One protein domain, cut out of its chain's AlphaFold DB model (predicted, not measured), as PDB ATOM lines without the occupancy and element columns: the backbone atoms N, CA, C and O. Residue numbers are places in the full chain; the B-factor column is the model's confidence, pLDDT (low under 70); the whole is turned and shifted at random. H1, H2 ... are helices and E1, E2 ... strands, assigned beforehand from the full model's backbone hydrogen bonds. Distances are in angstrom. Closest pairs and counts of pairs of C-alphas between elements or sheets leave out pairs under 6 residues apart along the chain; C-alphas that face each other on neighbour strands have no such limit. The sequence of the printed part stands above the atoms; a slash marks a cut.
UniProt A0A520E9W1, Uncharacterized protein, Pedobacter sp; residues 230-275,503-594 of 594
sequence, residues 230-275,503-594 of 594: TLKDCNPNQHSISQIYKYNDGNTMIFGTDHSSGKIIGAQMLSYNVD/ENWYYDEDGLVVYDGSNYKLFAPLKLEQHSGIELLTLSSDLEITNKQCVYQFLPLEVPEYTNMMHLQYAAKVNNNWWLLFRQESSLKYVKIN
ATOM      1  N   THR A 230     -19.148  66.681  16.380       75.56
ATOM      2  CA  THR A 230     -19.507  67.647  15.346       75.56
ATOM      3  C   THR A 230     -18.330  68.564  15.032       75.56
ATOM      4  O   THR A 230     -17.451  68.796  15.861       75.56
ATOM      5  N   LEU A 231     -18.316  69.145  13.832       74.75
ATOM      6  CA  LEU A 231     -17.362  70.184  13.445       74.75
ATOM      7  C   LEU A 231     -17.304  71.308  14.484       74.75
ATOM      8  O   LEU A 231     -16.224  71.808  14.774       74.75
ATOM      9  N   LYS A 232     -18.449  71.641  15.095       74.56
ATOM     10  CA  LYS A 232     -18.552  72.641  16.162       74.56
ATOM     11  C   LYS A 232     -17.839  72.218  17.446       74.56
ATOM     12  O   LYS A 232     -17.274  73.084  18.106       74.56
ATOM     13  N   ASP A 233     -17.846  70.925  17.774       77.38
ATOM     14  CA  ASP A 233     -17.113  70.379  18.925       77.38
ATOM     15  C   ASP A 233     -15.595  70.442  18.705       77.38
ATOM     16  O   ASP A 233     -14.836  70.603  19.657       77.38
ATOM     17  N   CYS A 234     -15.156  70.338  17.447       81.00
ATOM     18  CA  CYS A 234     -13.754  70.486  17.067       81.00
ATOM     19  C   CYS A 234     -13.338  71.966  17.040       81.00
ATOM     20  O   CYS A 234     -12.439  72.383  17.769       81.00
ATOM     21  N   ASN A 235     -14.008  72.781  16.220       79.50
ATOM     22  CA  ASN A 235     -13.816  74.224  16.173       79.50
ATOM     23  C   ASN A 235     -15.065  74.926  15.595       79.50
ATOM     24  O   ASN A 235     -15.411  74.701  14.436       79.50
ATOM     25  N   PRO A 236     -15.737  75.820  16.344       73.31
ATOM     26  CA  PRO A 236     -16.928  76.517  15.858       73.31
ATOM     27  C   PRO A 236     -16.639  77.592  14.794       73.31
ATOM     28  O   PRO A 236     -17.553  77.966  14.063       73.31
ATOM     29  N   ASN A 237     -15.397  78.076  14.677       71.62
ATOM     30  CA  ASN A 237     -14.992  79.174  13.783       71.62
ATOM     31  C   ASN A 237     -14.385  78.659  12.465       71.62
ATOM     32  O   ASN A 237     -13.370  79.162  11.969       71.62
ATOM     33  N   GLN A 238     -14.964  77.595  11.913       68.56
ATOM     34  CA  GLN A 238     -14.536  77.033  10.637       68.56
ATOM     35  C   GLN A 238     -15.194  77.774   9.479       68.56
ATOM     36  O   GLN A 238     -16.406  77.991   9.468       68.56
ATOM     37  N   HIS A 239     -14.398  78.106   8.468       65.12
ATOM     38  CA  HIS A 239     -14.880  78.800   7.287       65.12
ATOM     39  C   HIS A 239     -14.461  78.031   6.031       65.12
ATOM     40  O   HIS A 239     -13.283  77.829   5.730       65.12
ATOM     41  N   SER A 240     -15.450  77.590   5.258       59.00
ATOM     42  CA  SER A 240     -15.206  76.996   3.947       59.00
ATOM     43  C   SER A 240     -15.249  78.080   2.876       59.00
ATOM     44  O   SER A 240     -16.120  78.951   2.909       59.00
ATOM     45  N   ILE A 241     -14.340  78.019   1.906       51.28
ATOM     46  CA  ILE A 241     -14.408  78.860   0.713       51.28
ATOM     47  C   ILE A 241     -14.783  77.974  -0.472       51.28
ATOM     48  O   ILE A 241     -14.069  77.034  -0.813       51.28
ATOM     49  N   SER A 242     -15.893  78.308  -1.127       40.88
ATOM     50  CA  SER A 242     -16.351  77.654  -2.355       40.88
ATOM     51  C   SER A 242     -15.531  78.073  -3.585       40.88
ATOM     52  O   SER A 242     -15.273  79.253  -3.777       40.88
ATOM     53  N   GLN A 243     -15.151  77.079  -4.399       46.72
ATOM     54  CA  GLN A 243     -14.782  77.077  -5.830       46.72
ATOM     55  C   GLN A 243     -14.227  78.361  -6.468       46.72
ATOM     56  O   GLN A 243     -14.766  78.872  -7.448       46.72
ATOM     57  N   ILE A 244     -13.082  78.846  -6.001       38.94
ATOM     58  CA  ILE A 244     -12.419  79.995  -6.670       38.94
ATOM     59  C   ILE A 244     -11.358  79.515  -7.652       38.94
ATOM     60  O   ILE A 244     -10.969  80.216  -8.583       38.94
ATOM     61  N   TYR A 245     -11.020  78.234  -7.537       49.12
ATOM     62  CA  TYR A 245     -10.048  77.562  -8.368       49.12
ATOM     63  C   TYR A 245     -10.643  76.232  -8.827       49.12
ATOM     64  O   TYR A 245     -10.369  75.178  -8.272       49.12
ATOM     65  N   LYS A 246     -11.472  76.276  -9.876       40.12
ATOM     66  CA  LYS A 246     -11.957  75.076 -10.590       40.12
ATOM     67  C   LYS A 246     -10.842  74.307 -11.329       40.12
ATOM     68  O   LYS A 246     -11.143  73.397 -12.095       40.12
ATOM     69  N   TYR A 247      -9.573  74.669 -11.145       48.00
ATOM     70  CA  TYR A 247      -8.446  74.101 -11.880       48.00
ATOM     71  C   TYR A 247      -7.486  73.361 -10.944       48.00
ATOM     72  O   TYR A 247      -7.214  73.810  -9.831       48.00
ATOM     73  N   ASN A 248      -6.970  72.238 -11.447       42.50
ATOM     74  CA  ASN A 248      -6.088  71.254 -10.801       42.50
ATOM     75  C   ASN A 248      -4.731  71.788 -10.285       42.50
ATOM     76  O   ASN A 248      -3.884  70.996  -9.889       42.50
ATOM     77  N   ASP A 249      -4.512  73.103 -10.242       50.47
ATOM     78  CA  ASP A 249      -3.181  73.696 -10.055       50.47
ATOM     79  C   ASP A 249      -2.960  74.328  -8.678       50.47
ATOM     80  O   ASP A 249      -1.940  74.984  -8.467       50.47
ATOM     81  N   GLY A 250      -3.878  74.206  -7.716       46.66
ATOM     82  CA  GLY A 250      -3.717  74.935  -6.448       46.66
ATOM     83  C   GLY A 250      -2.606  74.432  -5.518       46.66
ATOM     84  O   GLY A 250      -2.517  74.905  -4.394       46.66
ATOM     85  N   ASN A 251      -1.707  73.595  -6.030       52.62
ATOM     86  CA  ASN A 251      -0.343  73.411  -5.526       52.62
ATOM     87  C   ASN A 251       0.573  74.625  -5.772       52.62
ATOM     88  O   ASN A 251       1.748  74.593  -5.419       52.62
ATOM     89  N   THR A 252       0.075  75.678  -6.421       67.06
ATOM     90  CA  THR A 252       0.884  76.822  -6.859       67.06
ATOM     91  C   THR A 252       0.520  78.122  -6.142       67.06
ATOM     92  O   THR A 252       0.763  79.188  -6.684       67.06
ATOM     93  N   MET A 253      -0.069  78.092  -4.940       79.94
ATOM     94  CA  MET A 253      -0.261  79.317  -4.149       79.94
ATOM     95  C   MET A 253       0.867  79.520  -3.144       79.94
ATOM     96  O   MET A 253       1.285  78.592  -2.460       79.94
ATOM     97  N   ILE A 254       1.296  80.769  -3.006       86.31
ATOM     98  CA  ILE A 254       2.122  81.213  -1.885       86.31
ATOM     99  C   ILE A 254       1.300  82.123  -0.988       86.31
ATOM    100  O   ILE A 254       0.446  82.879  -1.459       86.31
ATOM    101  N   PHE A 255       1.576  82.053   0.308       89.38
ATOM    102  CA  PHE A 255       0.827  82.768   1.328       89.38
ATOM    103  C   PHE A 255       1.742  83.624   2.194       89.38
ATOM    104  O   PHE A 255       2.928  83.338   2.363       89.38
ATOM    105  N   GLY A 256       1.164  84.673   2.762       90.62
ATOM    106  CA  GLY A 256       1.851  85.600   3.643       90.62
ATOM    107  C   GLY A 256       0.863  86.411   4.467       90.62
ATOM    108  O   GLY A 256      -0.316  86.525   4.129       90.62
ATOM    109  N   THR A 257       1.353  86.974   5.561       91.31
ATOM    110  CA  THR A 257       0.591  87.831   6.463       91.31
ATOM    111  C   THR A 257       1.011  89.283   6.332       91.31
ATOM    112  O   THR A 257       2.195  89.587   6.255       91.31
ATOM    113  N   ASP A 258       0.027  90.176   6.376       91.25
ATOM    114  CA  ASP A 258       0.217  91.564   6.774       91.25
ATOM    115  C   ASP A 258      -0.209  91.691   8.238       91.25
ATOM    116  O   ASP A 258      -1.403  91.764   8.553       91.25
ATOM    117  N   HIS A 259       0.766  91.686   9.145       87.81
ATOM    118  CA  HIS A 259       0.493  91.787  10.577       87.81
ATOM    119  C   HIS A 259      -0.087  93.150  10.966       87.81
ATOM    120  O   HIS A 259      -0.907  93.215  11.879       87.81
ATOM    121  N   SER A 260       0.281  94.218  10.256       87.62
ATOM    122  CA  SER A 260      -0.165  95.578  10.571       87.62
ATOM    123  C   SER A 260      -1.639  95.810  10.228       87.62
ATOM    124  O   SER A 260      -2.359  96.458  10.986       87.62
ATOM    125  N   SER A 261      -2.118  95.229   9.124       88.31
ATOM    126  CA  SER A 261      -3.527  95.317   8.716       88.31
ATOM    127  C   SER A 261      -4.362  94.092   9.113       88.31
ATOM    128  O   SER A 261      -5.583  94.074   8.908       88.31
ATOM    129  N   GLY A 262      -3.732  93.068   9.699       90.44
ATOM    130  CA  GLY A 262      -4.374  91.827  10.126       90.44
ATOM    131  C   GLY A 262      -4.941  91.026   8.953       90.44
ATOM    132  O   GLY A 262      -6.080  90.555   9.027       90.44
ATOM    133  N   LYS A 263      -4.202  90.920   7.847       91.56
ATOM    134  CA  LYS A 263      -4.652  90.242   6.622       91.56
ATOM    135  C   LYS A 263      -3.780  89.041   6.301       91.56
ATOM    136  O   LYS A 263      -2.569  89.081   6.494       91.56
ATOM    137  N   ILE A 264      -4.397  87.989   5.778       91.75
ATOM    138  CA  ILE A 264      -3.687  86.868   5.156       91.75
ATOM    139  C   ILE A 264      -3.915  86.977   3.662       91.75
ATOM    140  O   ILE A 264      -5.049  87.125   3.210       91.75
ATOM    141  N   ILE A 265      -2.834  86.927   2.904       90.00
ATOM    142  CA  ILE A 265      -2.838  87.115   1.464       90.00
ATOM    143  C   ILE A 265      -2.352  85.814   0.844       90.00
ATOM    144  O   ILE A 265      -1.359  85.240   1.287       90.00
ATOM    145  N   GLY A 266      -3.071  85.337  -0.162       88.00
ATOM    146  CA  GLY A 266      -2.639  84.241  -1.017       88.00
ATOM    147  C   GLY A 266      -2.488  84.738  -2.445       88.00
ATOM    148  O   GLY A 266      -3.366  85.443  -2.943       88.00
ATOM    149  N   ALA A 267      -1.398  84.363  -3.105       85.56
ATOM    150  CA  ALA A 267      -1.128  84.710  -4.495       85.56
ATOM    151  C   ALA A 267      -0.811  83.453  -5.310       85.56
ATOM    152  O   ALA A 267       0.017  82.636  -4.910       85.56
ATOM    153  N   GLN A 268      -1.455  83.311  -6.468       81.94
ATOM    154  CA  GLN A 268      -1.165  82.230  -7.406       81.94
ATOM    155  C   GLN A 268       0.175  82.477  -8.119       81.94
ATOM    156  O   GLN A 268       0.379  83.526  -8.740       81.94
ATOM    157  N   MET A 269       1.065  81.489  -8.086       78.88
ATOM    158  CA  MET A 269       2.309  81.426  -8.847       78.88
ATOM    159  C   MET A 269       1.989  81.032 -10.294       78.88
ATOM    160  O   MET A 269       1.848  79.856 -10.627       78.88
ATOM    161  N   LEU A 270       1.849  82.025 -11.169       76.81
ATOM    162  CA  LEU A 270       1.583  81.817 -12.595       76.81
ATOM    163  C   LEU A 270       2.887  81.838 -13.388       76.81
ATOM    164  O   LEU A 270       3.643  82.797 -13.275       76.81
ATOM    165  N   SER A 271       3.148  80.836 -14.229       73.06
ATOM    166  CA  SER A 271       4.370  80.825 -15.055       73.06
ATOM    167  C   SER A 271       4.333  81.818 -16.226       73.06
ATOM    168  O   SER A 271       5.378  82.271 -16.690       73.06
ATOM    169  N   TYR A 272       3.139  82.158 -16.712       70.50
ATOM    170  CA  TYR A 272       2.898  83.074 -17.831       70.50
ATOM    171  C   TYR A 272       1.484  83.669 -17.739       70.50
ATOM    172  O   TYR A 272       0.706  83.279 -16.866       70.50
ATOM    173  N   ASN A 273       1.152  84.613 -18.629       70.88
ATOM    174  CA  ASN A 273      -0.189  85.196 -18.708       70.88
ATOM    175  C   ASN A 273      -1.219  84.127 -19.059       70.88
ATOM    176  O   ASN A 273      -1.144  83.508 -20.121       70.88
ATOM    177  N   VAL A 274      -2.191  83.932 -18.175       70.56
ATOM    178  CA  VAL A 274      -3.323  83.057 -18.450       70.56
ATOM    179  C   VAL A 274      -4.596  83.863 -18.264       70.56
ATOM    180  O   VAL A 274      -4.946  84.236 -17.139       70.56
ATOM    181  N   ASP A 275      -5.313  84.084 -19.365       69.75
ATOM    182  CA  ASP A 275      -6.536  84.896 -19.406       69.75
ATOM    183  C   ASP A 275      -7.570  84.434 -18.368       69.75
ATOM    184  O   ASP A 275      -8.236  85.239 -17.724       69.75
ATOM    185  N   GLU A 503       1.280  59.867  16.381       88.00
ATOM    186  CA  GLU A 503       0.266  58.825  16.203       88.00
ATOM    187  C   GLU A 503      -0.856  59.277  15.264       88.00
ATOM    188  O   GLU A 503      -1.123  60.471  15.137       88.00
ATOM    189  N   ASN A 504      -1.552  58.308  14.655       85.25
ATOM    190  CA  ASN A 504      -2.744  58.534  13.826       85.25
ATOM    191  C   ASN A 504      -2.528  59.509  12.658       85.25
ATOM    192  O   ASN A 504      -3.462  60.168  12.217       85.25
ATOM    193  N   TRP A 505      -1.303  59.613  12.153       86.31
ATOM    194  CA  TRP A 505      -0.979  60.520  11.063       86.31
ATOM    195  C   TRP A 505      -1.672  60.116   9.759       86.31
ATOM    196  O   TRP A 505      -1.721  58.934   9.401       86.31
ATOM    197  N   TYR A 506      -2.193  61.098   9.029       77.88
ATOM    198  CA  TYR A 506      -2.743  60.874   7.697       77.88
ATOM    199  C   TYR A 506      -1.597  60.622   6.707       77.88
ATOM    200  O   TYR A 506      -0.756  61.489   6.487       77.88
ATOM    201  N   TYR A 507      -1.532  59.401   6.174       68.88
ATOM    202  CA  TYR A 507      -0.476  58.944   5.263       68.88
ATOM    203  C   TYR A 507      -0.266  59.931   4.093       68.88
ATOM    204  O   TYR A 507      -1.226  60.553   3.659       68.88
ATOM    205  N   ASP A 508       0.977  60.074   3.624       75.31
ATOM    206  CA  ASP A 508       1.431  60.946   2.518       75.31
ATOM    207  C   ASP A 508       1.324  62.479   2.673       75.31
ATOM    208  O   ASP A 508       1.741  63.195   1.763       75.31
ATOM    209  N   GLU A 509       0.851  63.017   3.803       81.88
ATOM    210  CA  GLU A 509       0.795  64.476   4.010       81.88
ATOM    211  C   GLU A 509       1.816  64.976   5.030       81.88
ATOM    212  O   GLU A 509       1.910  64.459   6.142       81.88
ATOM    213  N   ASP A 510       2.556  66.029   4.684       86.31
ATOM    214  CA  ASP A 510       3.470  66.691   5.615       86.31
ATOM    215  C   ASP A 510       2.720  67.625   6.576       86.31
ATOM    216  O   ASP A 510       1.728  68.274   6.237       86.31
ATOM    217  N   GLY A 511       3.241  67.744   7.796       91.00
ATOM    218  CA  GLY A 511       2.738  68.672   8.797       91.00
ATOM    219  C   GLY A 511       3.301  70.074   8.598       91.00
ATOM    220  O   GLY A 511       4.423  70.254   8.115       91.00
ATOM    221  N   LEU A 512       2.553  71.090   9.036       92.25
ATOM    222  CA  LEU A 512       3.053  72.466   9.078       92.25
ATOM    223  C   LEU A 512       3.559  72.806  10.471       92.25
ATOM    224  O   LEU A 512       2.793  72.841  11.435       92.25
ATOM    225  N   VAL A 513       4.852  73.104  10.556       93.38
ATOM    226  CA  VAL A 513       5.498  73.559  11.785       93.38
ATOM    227  C   VAL A 513       5.668  75.069  11.737       93.38
ATOM    228  O   VAL A 513       6.264  75.608  10.807       93.38
ATOM    229  N   VAL A 514       5.185  75.745  12.771       92.19
ATOM    230  CA  VAL A 514       5.357  77.185  12.983       92.19
ATOM    231  C   VAL A 514       5.806  77.452  14.418       92.19
ATOM    232  O   VAL A 514       5.720  76.578  15.283       92.19
ATOM    233  N   TYR A 515       6.313  78.653  14.681       89.81
ATOM    234  CA  TYR A 515       6.794  79.049  16.004       89.81
ATOM    235  C   TYR A 515       5.995  80.240  16.522       89.81
ATOM    236  O   TYR A 515       5.784  81.210  15.796       89.81
ATOM    237  N   ASP A 516       5.534  80.161  17.770       84.56
ATOM    238  CA  ASP A 516       4.658  81.176  18.369       84.56
ATOM    239  C   ASP A 516       5.390  82.210  19.237       84.56
ATOM    240  O   ASP A 516       4.747  83.072  19.838       84.56
ATOM    241  N   GLY A 517       6.722  82.120  19.293       83.19
ATOM    242  CA  GLY A 517       7.582  82.910  20.175       83.19
ATOM    243  C   GLY A 517       7.981  82.184  21.463       83.19
ATOM    244  O   GLY A 517       8.889  82.634  22.155       83.19
ATOM    245  N   SER A 518       7.330  81.072  21.808       85.06
ATOM    246  CA  SER A 518       7.656  80.267  22.994       85.06
ATOM    247  C   SER A 518       7.736  78.776  22.680       85.06
ATOM    248  O   SER A 518       8.698  78.116  23.067       85.06
ATOM    249  N   ASN A 519       6.763  78.251  21.945       91.31
ATOM    250  CA  ASN A 519       6.618  76.844  21.603       91.31
ATOM    251  C   ASN A 519       6.506  76.652  20.091       91.31
ATOM    252  O   ASN A 519       6.065  77.533  19.343       91.31
ATOM    253  N   TYR A 520       6.847  75.445  19.654       94.19
ATOM    254  CA  TYR A 520       6.508  74.998  18.315       94.19
ATOM    255  C   TYR A 520       5.031  74.614  18.266       94.19
ATOM    256  O   TYR A 520       4.464  74.049  19.206       94.19
ATOM    257  N   LYS A 521       4.398  74.935  17.148       94.69
ATOM    258  CA  LYS A 521       3.030  74.563  16.820       94.69
ATOM    259  C   LYS A 521       3.094  73.692  15.582       94.69
ATOM    260  O   LYS A 521       3.584  74.135  14.547       94.69
ATOM    261  N   LEU A 522       2.643  72.452  15.712       95.06
ATOM    262  CA  LEU A 522       2.557  71.510  14.610       95.06
ATOM    263  C   LEU A 522       1.086  71.299  14.266       95.06
ATOM    264  O   LEU A 522       0.329  70.765  15.074       95.06
ATOM    265  N   PHE A 523       0.702  71.707  13.063       94.81
ATOM    266  CA  PHE A 523      -0.554  71.298  12.452       94.81
ATOM    267  C   PHE A 523      -0.331  69.935  11.802       94.81
ATOM    268  O   PHE A 523       0.371  69.833  10.796       94.81
ATOM    269  N   ALA A 524      -0.873  68.899  12.434       93.44
ATOM    270  CA  ALA A 524      -0.703  67.504  12.064       93.44
ATOM    271  C   ALA A 524      -1.969  66.990  11.362       93.44
ATOM    272  O   ALA A 524      -3.050  67.057  11.956       93.44
ATOM    273  N   PRO A 525      -1.876  66.469  10.129       91.62
ATOM    274  CA  PRO A 525      -2.992  65.795   9.492       91.62
ATOM    275  C   PRO A 525      -3.245  64.443  10.182       91.62
ATOM    276  O   PRO A 525      -2.323  63.679  10.478       91.62
ATOM    277  N   LEU A 526      -4.514  64.151  10.456       88.81
ATOM    278  CA  LEU A 526      -4.972  63.044  11.295       88.81
ATOM    279  C   LEU A 526      -5.862  62.075  10.502       88.81
ATOM    280  O   LEU A 526      -6.740  62.485   9.739       88.81
ATOM    281  N   LYS A 527      -5.699  60.774  10.756       86.81
ATOM    282  CA  LYS A 527      -6.595  59.690  10.347       86.81
ATOM    283  C   LYS A 527      -7.040  58.872  11.558       86.81
ATOM    284  O   LYS A 527      -6.234  58.172  12.165       86.81
ATOM    285  N   LEU A 528      -8.334  58.904  11.861       85.38
ATOM    286  CA  LEU A 528      -8.976  58.017  12.831       85.38
ATOM    287  C   LEU A 528      -9.876  56.997  12.124       85.38
ATOM    288  O   LEU A 528     -10.037  57.003  10.907       85.38
ATOM    289  N   GLU A 529     -10.460  56.085  12.899       82.19
ATOM    290  CA  GLU A 529     -11.254  54.970  12.370       82.19
ATOM    291  C   GLU A 529     -12.557  55.421  11.677       82.19
ATOM    292  O   GLU A 529     -13.002  54.750  10.739       82.19
ATOM    293  N   GLN A 530     -13.157  56.538  12.118       82.12
ATOM    294  CA  GLN A 530     -14.422  57.076  11.587       82.12
ATOM    295  C   GLN A 530     -14.285  58.411  10.836       82.12
ATOM    296  O   GLN A 530     -15.198  58.768  10.098       82.12
ATOM    297  N   HIS A 531     -13.199  59.159  11.024       84.25
ATOM    298  CA  HIS A 531     -13.012  60.475  10.409       84.25
ATOM    299  C   HIS A 531     -11.528  60.800  10.222       84.25
ATOM    300  O   HIS A 531     -10.654  60.194  10.845       84.25
ATOM    301  N   SER A 532     -11.252  61.788   9.381       87.00
ATOM    302  CA  SER A 532      -9.933  62.399   9.222       87.00
ATOM    303  C   SER A 532      -9.995  63.865   9.607       87.00
ATOM    304  O   SER A 532     -11.078  64.416   9.783       87.00
ATOM    305  N   GLY A 533      -8.848  64.512   9.759       89.12
ATOM    306  CA  GLY A 533      -8.832  65.887  10.218       89.12
ATOM    307  C   GLY A 533      -7.447  66.478  10.374       89.12
ATOM    308  O   GLY A 533      -6.485  66.025   9.762       89.12
ATOM    309  N   ILE A 534      -7.378  67.509  11.204       92.00
ATOM    310  CA  ILE A 534      -6.164  68.231  11.551       92.00
ATOM    311  C   ILE A 534      -6.175  68.448  13.058       92.00
ATOM    312  O   ILE A 534      -7.159  68.951  13.609       92.00
ATOM    313  N   GLU A 535      -5.064  68.132  13.706       93.25
ATOM    314  CA  GLU A 535      -4.806  68.495  15.093       93.25
ATOM    315  C   GLU A 535      -3.733  69.578  15.172       93.25
ATOM    316  O   GLU A 535      -2.767  69.589  14.409       93.25
ATOM    317  N   LEU A 536      -3.882  70.482  16.134       94.75
ATOM    318  CA  LEU A 536      -2.836  71.392  16.560       94.75
ATOM    319  C   LEU A 536      -2.139  70.797  17.782       94.75
ATOM    320  O   LEU A 536      -2.722  70.680  18.862       94.75
ATOM    321  N   LEU A 537      -0.866  70.461  17.611       95.38
ATOM    322  CA  LEU A 537       0.015  69.989  18.668       95.38
ATOM    323  C   LEU A 537       0.898  71.149  19.130       95.38
ATOM    324  O   LEU A 537       1.592  71.778  18.329       95.38
ATOM    325  N   THR A 538       0.884  71.438  20.430       95.50
ATOM    326  CA  THR A 538       1.872  72.343  21.034       95.50
ATOM    327  C   THR A 538       3.052  71.524  21.516       95.50
ATOM    328  O   THR A 538       2.877  70.577  22.281       95.50
ATOM    329  N   LEU A 539       4.239  71.892  21.050       95.25
ATOM    330  CA  LEU A 539       5.482  71.174  21.274       95.25
ATOM    331  C   LEU A 539       6.470  72.070  22.022       95.25
ATOM    332  O   LEU A 539       6.696  73.218  21.626       95.25
ATOM    333  N   SER A 540       7.077  71.533  23.079       92.00
ATOM    334  CA  SER A 540       8.185  72.190  23.775       92.00
ATOM    335  C   SER A 540       9.438  72.274  22.888       92.00
ATOM    336  O   SER A 540       9.489  71.739  21.774       92.00
ATOM    337  N   SER A 541      10.498  72.909  23.395       88.06
ATOM    338  CA  SER A 541      11.816  72.895  22.747       88.06
ATOM    339  C   SER A 541      12.370  71.485  22.532       88.06
ATOM    340  O   SER A 541      13.166  71.306  21.615       88.06
ATOM    341  N   ASP A 542      11.934  70.509  23.328       90.06
ATOM    342  CA  ASP A 542      12.380  69.114  23.270       90.06
ATOM    343  C   ASP A 542      11.399  68.194  22.528       90.06
ATOM    344  O   ASP A 542      11.463  66.973  22.641       90.06
ATOM    345  N   LEU A 543      10.478  68.785  21.754       92.62
ATOM    346  CA  LEU A 543       9.422  68.089  21.008       92.62
ATOM    347  C   LEU A 543       8.448  67.280  21.887       92.62
ATOM    348  O   LEU A 543       7.768  66.367  21.404       92.62
ATOM    349  N   GLU A 544       8.330  67.618  23.171       93.75
ATOM    350  CA  GLU A 544       7.290  67.049  24.029       93.75
ATOM    351  C   GLU A 544       5.941  67.695  23.714       93.75
ATOM    352  O   GLU A 544       5.826  68.919  23.656       93.75
ATOM    353  N   ILE A 545       4.910  66.868  23.523       94.94
ATOM    354  CA  ILE A 545       3.547  67.342  23.266       94.94
ATOM    355  C   ILE A 545       2.948  67.804  24.593       94.94
ATOM    356  O   ILE A 545       2.617  66.980  25.443       94.94
ATOM    357  N   THR A 546       2.792  69.115  24.754       94.94
ATOM    358  CA  THR A 546       2.242  69.735  25.969       94.94
ATOM    359  C   THR A 546       0.744  70.003  25.867       94.94
ATOM    360  O   THR A 546       0.066  70.091  26.887       94.94
ATOM    361  N   ASN A 547       0.210  70.115  24.647       94.88
ATOM    362  CA  ASN A 547      -1.219  70.279  24.401       94.88
ATOM    363  C   ASN A 547      -1.622  69.698  23.037       94.88
ATOM    364  O   ASN A 547      -0.832  69.753  22.088       94.88
ATOM    365  N   LYS A 548      -2.859  69.201  22.938       93.75
ATOM    366  CA  LYS A 548      -3.494  68.733  21.698       93.75
ATOM    367  C   LYS A 548      -4.867  69.381  21.539       93.75
ATOM    368  O   LYS A 548      -5.640  69.413  22.492       93.75
ATOM    369  N   GLN A 549      -5.177  69.858  20.340       91.69
ATOM    370  CA  GLN A 549      -6.462  70.474  20.020       91.69
ATOM    371  C   GLN A 549      -6.941  70.022  18.640       91.69
ATOM    372  O   GLN A 549      -6.185  70.091  17.675       91.69
ATOM    373  N   CYS A 550      -8.204  69.608  18.532       89.75
ATOM    374  CA  CYS A 550      -8.836  69.380  17.234       89.75
ATOM    375  C   CYS A 550      -9.013  70.721  16.507       89.75
ATOM    376  O   CYS A 550      -9.505  71.684  17.092       89.75
ATOM    377  N   VAL A 551      -8.598  70.801  15.244       90.62
ATOM    378  CA  VAL A 551      -8.729  72.016  14.420       90.62
ATOM    379  C   VAL A 551      -9.835  71.856  13.391       90.62
ATOM    380  O   VAL A 551     -10.688  72.731  13.230       90.62
ATOM    381  N   TYR A 552      -9.809  70.735  12.684       88.44
ATOM    382  CA  TYR A 552     -10.751  70.417  11.627       88.44
ATOM    383  C   TYR A 552     -10.949  68.909  11.562       88.44
ATOM    384  O   TYR A 552     -10.021  68.157  11.850       88.44
ATOM    385  N   GLN A 553     -12.131  68.467  11.154       86.19
ATOM    386  CA  GLN A 553     -12.409  67.059  10.902       86.19
ATOM    387  C   GLN A 553     -13.381  66.930   9.729       86.19
ATOM    388  O   GLN A 553     -14.094  67.869   9.407       86.19
ATOM    389  N   PHE A 554     -13.396  65.789   9.068       83.12
ATOM    390  CA  PHE A 554     -14.294  65.503   7.957       83.12
ATOM    391  C   PHE A 554     -14.428  63.993   7.802       83.12
ATOM    392  O   PHE A 554     -13.577  63.231   8.279       83.12
ATOM    393  N   LEU A 555     -15.480  63.552   7.120       84.62
ATOM    394  CA  LEU A 555     -15.623  62.149   6.754       84.62
ATOM    395  C   LEU A 555     -14.946  61.943   5.392       84.62
ATOM    396  O   LEU A 555     -15.409  62.507   4.400       84.62
ATOM    397  N   PRO A 556     -13.873  61.139   5.293       84.75
ATOM    398  CA  PRO A 556     -13.289  60.816   3.998       84.75
ATOM    399  C   PRO A 556     -14.326  60.057   3.178       84.75
ATOM    400  O   PRO A 556     -14.682  58.940   3.542       84.75
ATOM    401  N   LEU A 557     -14.854  60.648   2.105       84.69
ATOM    402  CA  LEU A 557     -15.865  59.978   1.281       84.69
ATOM    403  C   LEU A 557     -15.247  58.899   0.399       84.69
ATOM    404  O   LEU A 557     -15.851  57.848   0.204       84.69
ATOM    405  N   GLU A 558     -14.031  59.145  -0.075       84.50
ATOM    406  CA  GLU A 558     -13.280  58.281  -0.982       84.50
ATOM    407  C   GLU A 558     -12.029  57.729  -0.306       84.50
ATOM    408  O   GLU A 558     -11.587  58.213   0.741       84.50
ATOM    409  N   VAL A 559     -11.448  56.696  -0.916       78.44
ATOM    410  CA  VAL A 559     -10.086  56.291  -0.564       78.44
ATOM    411  C   VAL A 559      -9.155  57.484  -0.831       78.44
ATOM    412  O   VAL A 559      -9.263  58.086  -1.902       78.44
ATOM    413  N   PRO A 560      -8.268  57.835   0.119       75.25
ATOM    414  CA  PRO A 560      -7.310  58.915  -0.062       75.25
ATOM    415  C   PRO A 560      -6.463  58.729  -1.328       75.25
ATOM    416  O   PRO A 560      -5.784  57.715  -1.485       75.25
ATOM    417  N   GLU A 561      -6.503  59.721  -2.204       76.00
ATOM    418  CA  GLU A 561      -5.629  59.920  -3.353       76.00
ATOM    419  C   GLU A 561      -5.142  61.368  -3.334       76.00
ATOM    420  O   GLU A 561      -5.876  62.262  -2.917       76.00
ATOM    421  N   TYR A 562      -3.955  61.642  -3.872       74.44
ATOM    422  CA  TYR A 562      -3.374  62.992  -3.868       74.44
ATOM    423  C   TYR A 562      -4.340  64.098  -4.345       74.44
ATOM    424  O   TYR A 562      -4.247  65.235  -3.921       74.44
ATOM    425  N   THR A 563      -5.302  63.794  -5.221       72.19
ATOM    426  CA  THR A 563      -6.263  64.792  -5.720       72.19
ATOM    427  C   THR A 563      -7.458  65.056  -4.796       72.19
ATOM    428  O   THR A 563      -8.086  66.111  -4.918       72.19
ATOM    429  N   ASN A 564      -7.786  64.130  -3.890       73.56
ATOM    430  CA  ASN A 564      -8.918  64.225  -2.959       73.56
ATOM    431  C   ASN A 564      -8.481  64.365  -1.486       73.56
ATOM    432  O   ASN A 564      -9.308  64.649  -0.616       73.56
ATOM    433  N   MET A 565      -7.184  64.202  -1.219       79.12
ATOM    434  CA  MET A 565      -6.572  64.368   0.090       79.12
ATOM    435  C   MET A 565      -6.532  65.835   0.518       79.12
ATOM    436  O   MET A 565      -6.817  66.774  -0.235       79.12
ATOM    437  N   MET A 566      -6.241  66.018   1.799       84.38
ATOM    438  CA  MET A 566      -6.084  67.332   2.386       84.38
ATOM    439  C   MET A 566      -4.625  67.761   2.324       84.38
ATOM    440  O   MET A 566      -3.779  67.035   2.817       84.38
ATOM    441  N   HIS A 567      -4.351  68.978   1.858       85.94
ATOM    442  CA  HIS A 567      -2.997  69.529   1.840       85.94
ATOM    443  C   HIS A 567      -2.912  70.784   2.689       85.94
ATOM    444  O   HIS A 567      -3.540  71.800   2.372       85.94
ATOM    445  N   LEU A 568      -2.095  70.757   3.733       89.56
ATOM    446  CA  LEU A 568      -1.831  71.937   4.547       89.56
ATOM    447  C   LEU A 568      -1.025  72.960   3.730       89.56
ATOM    448  O   LEU A 568       0.009  72.626   3.160       89.56
ATOM    449  N   GLN A 569      -1.502  74.206   3.646       87.88
ATOM    450  CA  GLN A 569      -0.906  75.228   2.773       87.88
ATOM    451  C   GLN A 569      -0.127  76.284   3.552       87.88
ATOM    452  O   GLN A 569       0.989  76.646   3.185       87.88
ATOM    453  N   TYR A 570      -0.727  76.818   4.617       90.94
ATOM    454  CA  TYR A 570      -0.148  77.925   5.369       90.94
ATOM    455  C   TYR A 570      -0.746  78.026   6.765       90.94
ATOM    456  O   TYR A 570      -1.939  77.793   6.948       90.94
ATOM    457  N   ALA A 571       0.065  78.428   7.739       92.69
ATOM    458  CA  ALA A 571      -0.406  78.739   9.077       92.69
ATOM    459  C   ALA A 571       0.282  79.994   9.614       92.69
ATOM    460  O   ALA A 571       1.495  80.150   9.470       92.69
ATOM    461  N   ALA A 572      -0.480  80.876  10.255       90.25
ATOM    462  CA  ALA A 572       0.070  82.071  10.884       90.25
ATOM    463  C   ALA A 572      -0.783  82.553  12.055       90.25
ATOM    464  O   ALA A 572      -1.997  82.347  12.089       90.25
ATOM    465  N   LYS A 573      -0.143  83.240  13.003       90.25
ATOM    466  CA  LYS A 573      -0.828  83.914  14.103       90.25
ATOM    467  C   LYS A 573      -1.111  85.363  13.712       90.25
ATOM    468  O   LYS A 573      -0.185  86.136  13.472       90.25
ATOM    469  N   VAL A 574      -2.386  85.737  13.661       88.50
ATOM    470  CA  VAL A 574      -2.860  87.080  13.295       88.50
ATOM    471  C   VAL A 574      -3.890  87.528  14.326       88.50
ATOM    472  O   VAL A 574      -4.842  86.800  14.608       88.50
ATOM    473  N   ASN A 575      -3.705  88.720  14.906       85.44
ATOM    474  CA  ASN A 575      -4.594  89.267  15.942       85.44
ATOM    475  C   ASN A 575      -4.859  88.267  17.085       85.44
ATOM    476  O   ASN A 575      -6.003  88.011  17.447       85.44
ATOM    477  N   ASN A 576      -3.787  87.664  17.612       86.31
ATOM    478  CA  ASN A 576      -3.773  86.621  18.649       86.31
ATOM    479  C   ASN A 576      -4.386  85.260  18.290       86.31
ATOM    480  O   ASN A 576      -4.152  84.319  19.040       86.31
ATOM    481  N   ASN A 577      -5.051  85.122  17.145       88.75
ATOM    482  CA  ASN A 577      -5.633  83.859  16.706       88.75
ATOM    483  C   ASN A 577      -4.715  83.163  15.706       88.75
ATOM    484  O   ASN A 577      -4.072  83.810  14.875       88.75
ATOM    485  N   TRP A 578      -4.676  81.840  15.759       91.25
ATOM    486  CA  TRP A 578      -4.089  81.027  14.707       91.25
ATOM    487  C   TRP A 578      -5.046  80.923  13.531       91.25
ATOM    488  O   TRP A 578      -6.243  80.712  13.691       91.25
ATOM    489  N   TRP A 579      -4.494  81.045  12.338       91.50
ATOM    490  CA  TRP A 579      -5.198  80.831  11.091       91.50
ATOM    491  C   TRP A 579      -4.491  79.724  10.345       91.50
ATOM    492  O   TRP A 579      -3.295  79.835  10.075       91.50
ATOM    493  N   LEU A 580      -5.231  78.670  10.028       92.62
ATOM    494  CA  LEU A 580      -4.757  77.571   9.205       92.62
ATOM    495  C   LEU A 580      -5.481  77.612   7.866       92.62
ATOM    496  O   LEU A 580      -6.708  77.646   7.837       92.62
ATOM    497  N   LEU A 581      -4.725  77.577   6.776       90.25
ATOM    498  CA  LEU A 581      -5.220  77.432   5.416       90.25
ATOM    499  C   LEU A 581      -4.794  76.062   4.890       90.25
ATOM    500  O   LEU A 581      -3.625  75.680   4.984       90.25
ATOM    501  N   PHE A 582      -5.736  75.334   4.309       87.88
ATOM    502  CA  PHE A 582      -5.498  74.011   3.739       87.88
ATOM    503  C   PHE A 582      -6.408  73.778   2.541       87.88
ATOM    504  O   PHE A 582      -7.467  74.388   2.417       87.88
ATOM    505  N   ARG A 583      -6.002  72.894   1.640       82.88
ATOM    506  CA  ARG A 583      -6.855  72.400   0.565       82.88
ATOM    507  C   ARG A 583      -7.519  71.109   1.002       82.88
ATOM    508  O   ARG A 583      -6.891  70.307   1.679       82.88
ATOM    509  N   GLN A 584      -8.756  70.912   0.587       79.12
ATOM    510  CA  GLN A 584      -9.409  69.611   0.569       79.12
ATOM    511  C   GLN A 584     -10.054  69.492  -0.810       79.12
ATOM    512  O   GLN A 584     -10.857  70.353  -1.188       79.12
ATOM    513  N   GLU A 585      -9.640  68.483  -1.577       75.38
ATOM    514  CA  GLU A 585      -9.926  68.394  -3.012       75.38
ATOM    515  C   GLU A 585      -9.446  69.661  -3.768       75.38
ATOM    516  O   GLU A 585      -8.305  70.113  -3.636       75.38
ATOM    517  N   SER A 586     -10.329  70.284  -4.554       69.56
ATOM    518  CA  SER A 586     -10.060  71.533  -5.281       69.56
ATOM    519  C   SER A 586     -10.287  72.804  -4.451       69.56
ATOM    520  O   SER A 586      -9.936  73.899  -4.900       69.56
ATOM    521  N   SER A 587     -10.847  72.685  -3.244       74.19
ATOM    522  CA  SER A 587     -11.288  73.834  -2.450       74.19
ATOM    523  C   SER A 587     -10.242  74.248  -1.419       74.19
ATOM    524  O   SER A 587      -9.776  73.433  -0.627       74.19
ATOM    525  N   LEU A 588      -9.904  75.539  -1.398       78.88
ATOM    526  CA  LEU A 588      -9.143  76.147  -0.307       78.88
ATOM    527  C   LEU A 588     -10.088  76.383   0.880       78.88
ATOM    528  O   LEU A 588     -11.131  77.005   0.724       78.88
ATOM    529  N   LYS A 589      -9.723  75.924   2.069       83.06
ATOM    530  CA  LYS A 589     -10.457  76.111   3.322       83.06
ATOM    531  C   LYS A 589      -9.580  76.858   4.319       83.06
ATOM    532  O   LYS A 589      -8.351  76.840   4.202       83.06
ATOM    533  N   TYR A 590     -10.202  77.517   5.295       87.00
ATOM    534  CA  TYR A 590      -9.467  78.107   6.407       87.00
ATOM    535  C   TYR A 590     -10.192  77.951   7.736       87.00
ATOM    536  O   TYR A 590     -11.417  77.886   7.817       87.00
ATOM    537  N   VAL A 591      -9.409  77.892   8.802       88.25
ATOM    538  CA  VAL A 591      -9.924  77.750  10.159       88.25
ATOM    539  C   VAL A 591      -9.223  78.747  11.058       88.25
ATOM    540  O   VAL A 591      -7.992  78.825  11.075       88.25
ATOM    541  N   LYS A 592     -10.029  79.507  11.799       89.69
ATOM    542  CA  LYS A 592      -9.576  80.386  12.871       89.69
ATOM    543  C   LYS A 592      -9.576  79.604  14.176       89.69
ATOM    544  O   LYS A 592     -10.546  78.925  14.498       89.69
ATOM    545  N   ILE A 593      -8.486  79.675  14.921       89.75
ATOM    546  CA  ILE A 593      -8.226  78.874  16.114       89.75
ATOM    547  C   ILE A 593      -7.779  79.838  17.210       89.75
ATOM    548  O   ILE A 593      -6.867  80.638  16.993       89.75
ATOM    549  N   ASN A 594      -8.450  79.778  18.355       82.31
ATOM    550  CA  ASN A 594      -8.204  80.681  19.479       82.31
ATOM    551  C   ASN A 594      -6.972  80.279  20.292       82.31
ATOM    552  O   ASN A 594      -6.717  79.057  20.406       82.31
TER     553      ASN A 594
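This is residues 230 to 275 and 503 to 594 of the 594 residues of an uncharacterized protein of Pedobacter sp (UniProt A0A520E9W1). Three layers of strands are stacked: the sheet E1 E10 E9 E8 lies in the middle, a curled sheet E4 E5 E6 E7 covers one face, and the hairpin E2 E3 packs on the other face at E8. The short helix H1 sits at the edge of the stack beside E7. The printed part has 138 residues, with one named helix and ten named strands in the order H1 E1 to E10; the three sheets are antiparallel and the class is mostly strand. It is compact, with a radius of gyration of the C-alphas of 15.4 A and spans of 49 by 41 by 27 A.

One strongly twisted sheet runs E4 (residues 512 to 515), E5 (520 to 527), E6 (532 to 539), E7 (545 to 554), a meander, each strand the antiparallel neighbour of the one before. N 514 and O 521 are 2.9 A apart across E4 and E5, N 524 and O 535 2.8 A across E5 and E6, and N 536 and O 549 2.8 A across E6 and E7. The next sheet, also strongly twisted, runs E1 (238 to 240), E10 (587 to 593), E9 (577 to 584), E8 (566 to 574); E8, E9 and E10 form a second meander. N 590 and O 239 are 3.1 A apart, N 580 and O 591 3.0 A, and N 572 and O 579 3.0 A. These sheets are face to face, 9.5 A centre to centre where they face, their strands at 33 degrees; the closest C-alphas of E4 and E8, Leu 512 and Leu 568, are 6.7 A apart. The hairpin E2 (253 to 258) and E3 (263 to 268), with N 256 and O 265 3.0 A apart, completes a stack of sheets, three sheets face to face in turn. The closest C-alphas of E2 and E8, Phe 255 and Tyr 570, are 6.4 A apart. H1 (231 to 234) stands at the level of the sheet E4 E5 E6 E7, at a height of 1.1 A; C-alphas Cys 234 and Cys 550, the closest of H1 and E7, are 5.0 A apart. H1 is too short for any O i to N i+4 pair; its one O i to N i+3 pair is within hydrogen-bond range.

H1 begins at C-alpha 231 (-17.362, 70.184, 13.445), and E10 ends at C-alpha 593 (-8.226, 78.874, 16.114). E7 is 23.6 A long, E8 22.8 A, E9 21.9 A, E5 21.7 A, E6 21.4 A and E10 19.5 A. E8 bends by 52 degrees at residue 569.

The two C-alphas farthest apart, those of Asp 275 and Asp 542, are 49.3 A apart. Residues 276 to 502 are cut out, a gap of 44.7 A between C-alphas 275 and 503. The links E1 to E2 and E7 to E8 are long. Mean pLDDT of the printed part is 81.8; residues 238 to 252, 275, 507 and 586 are under 70.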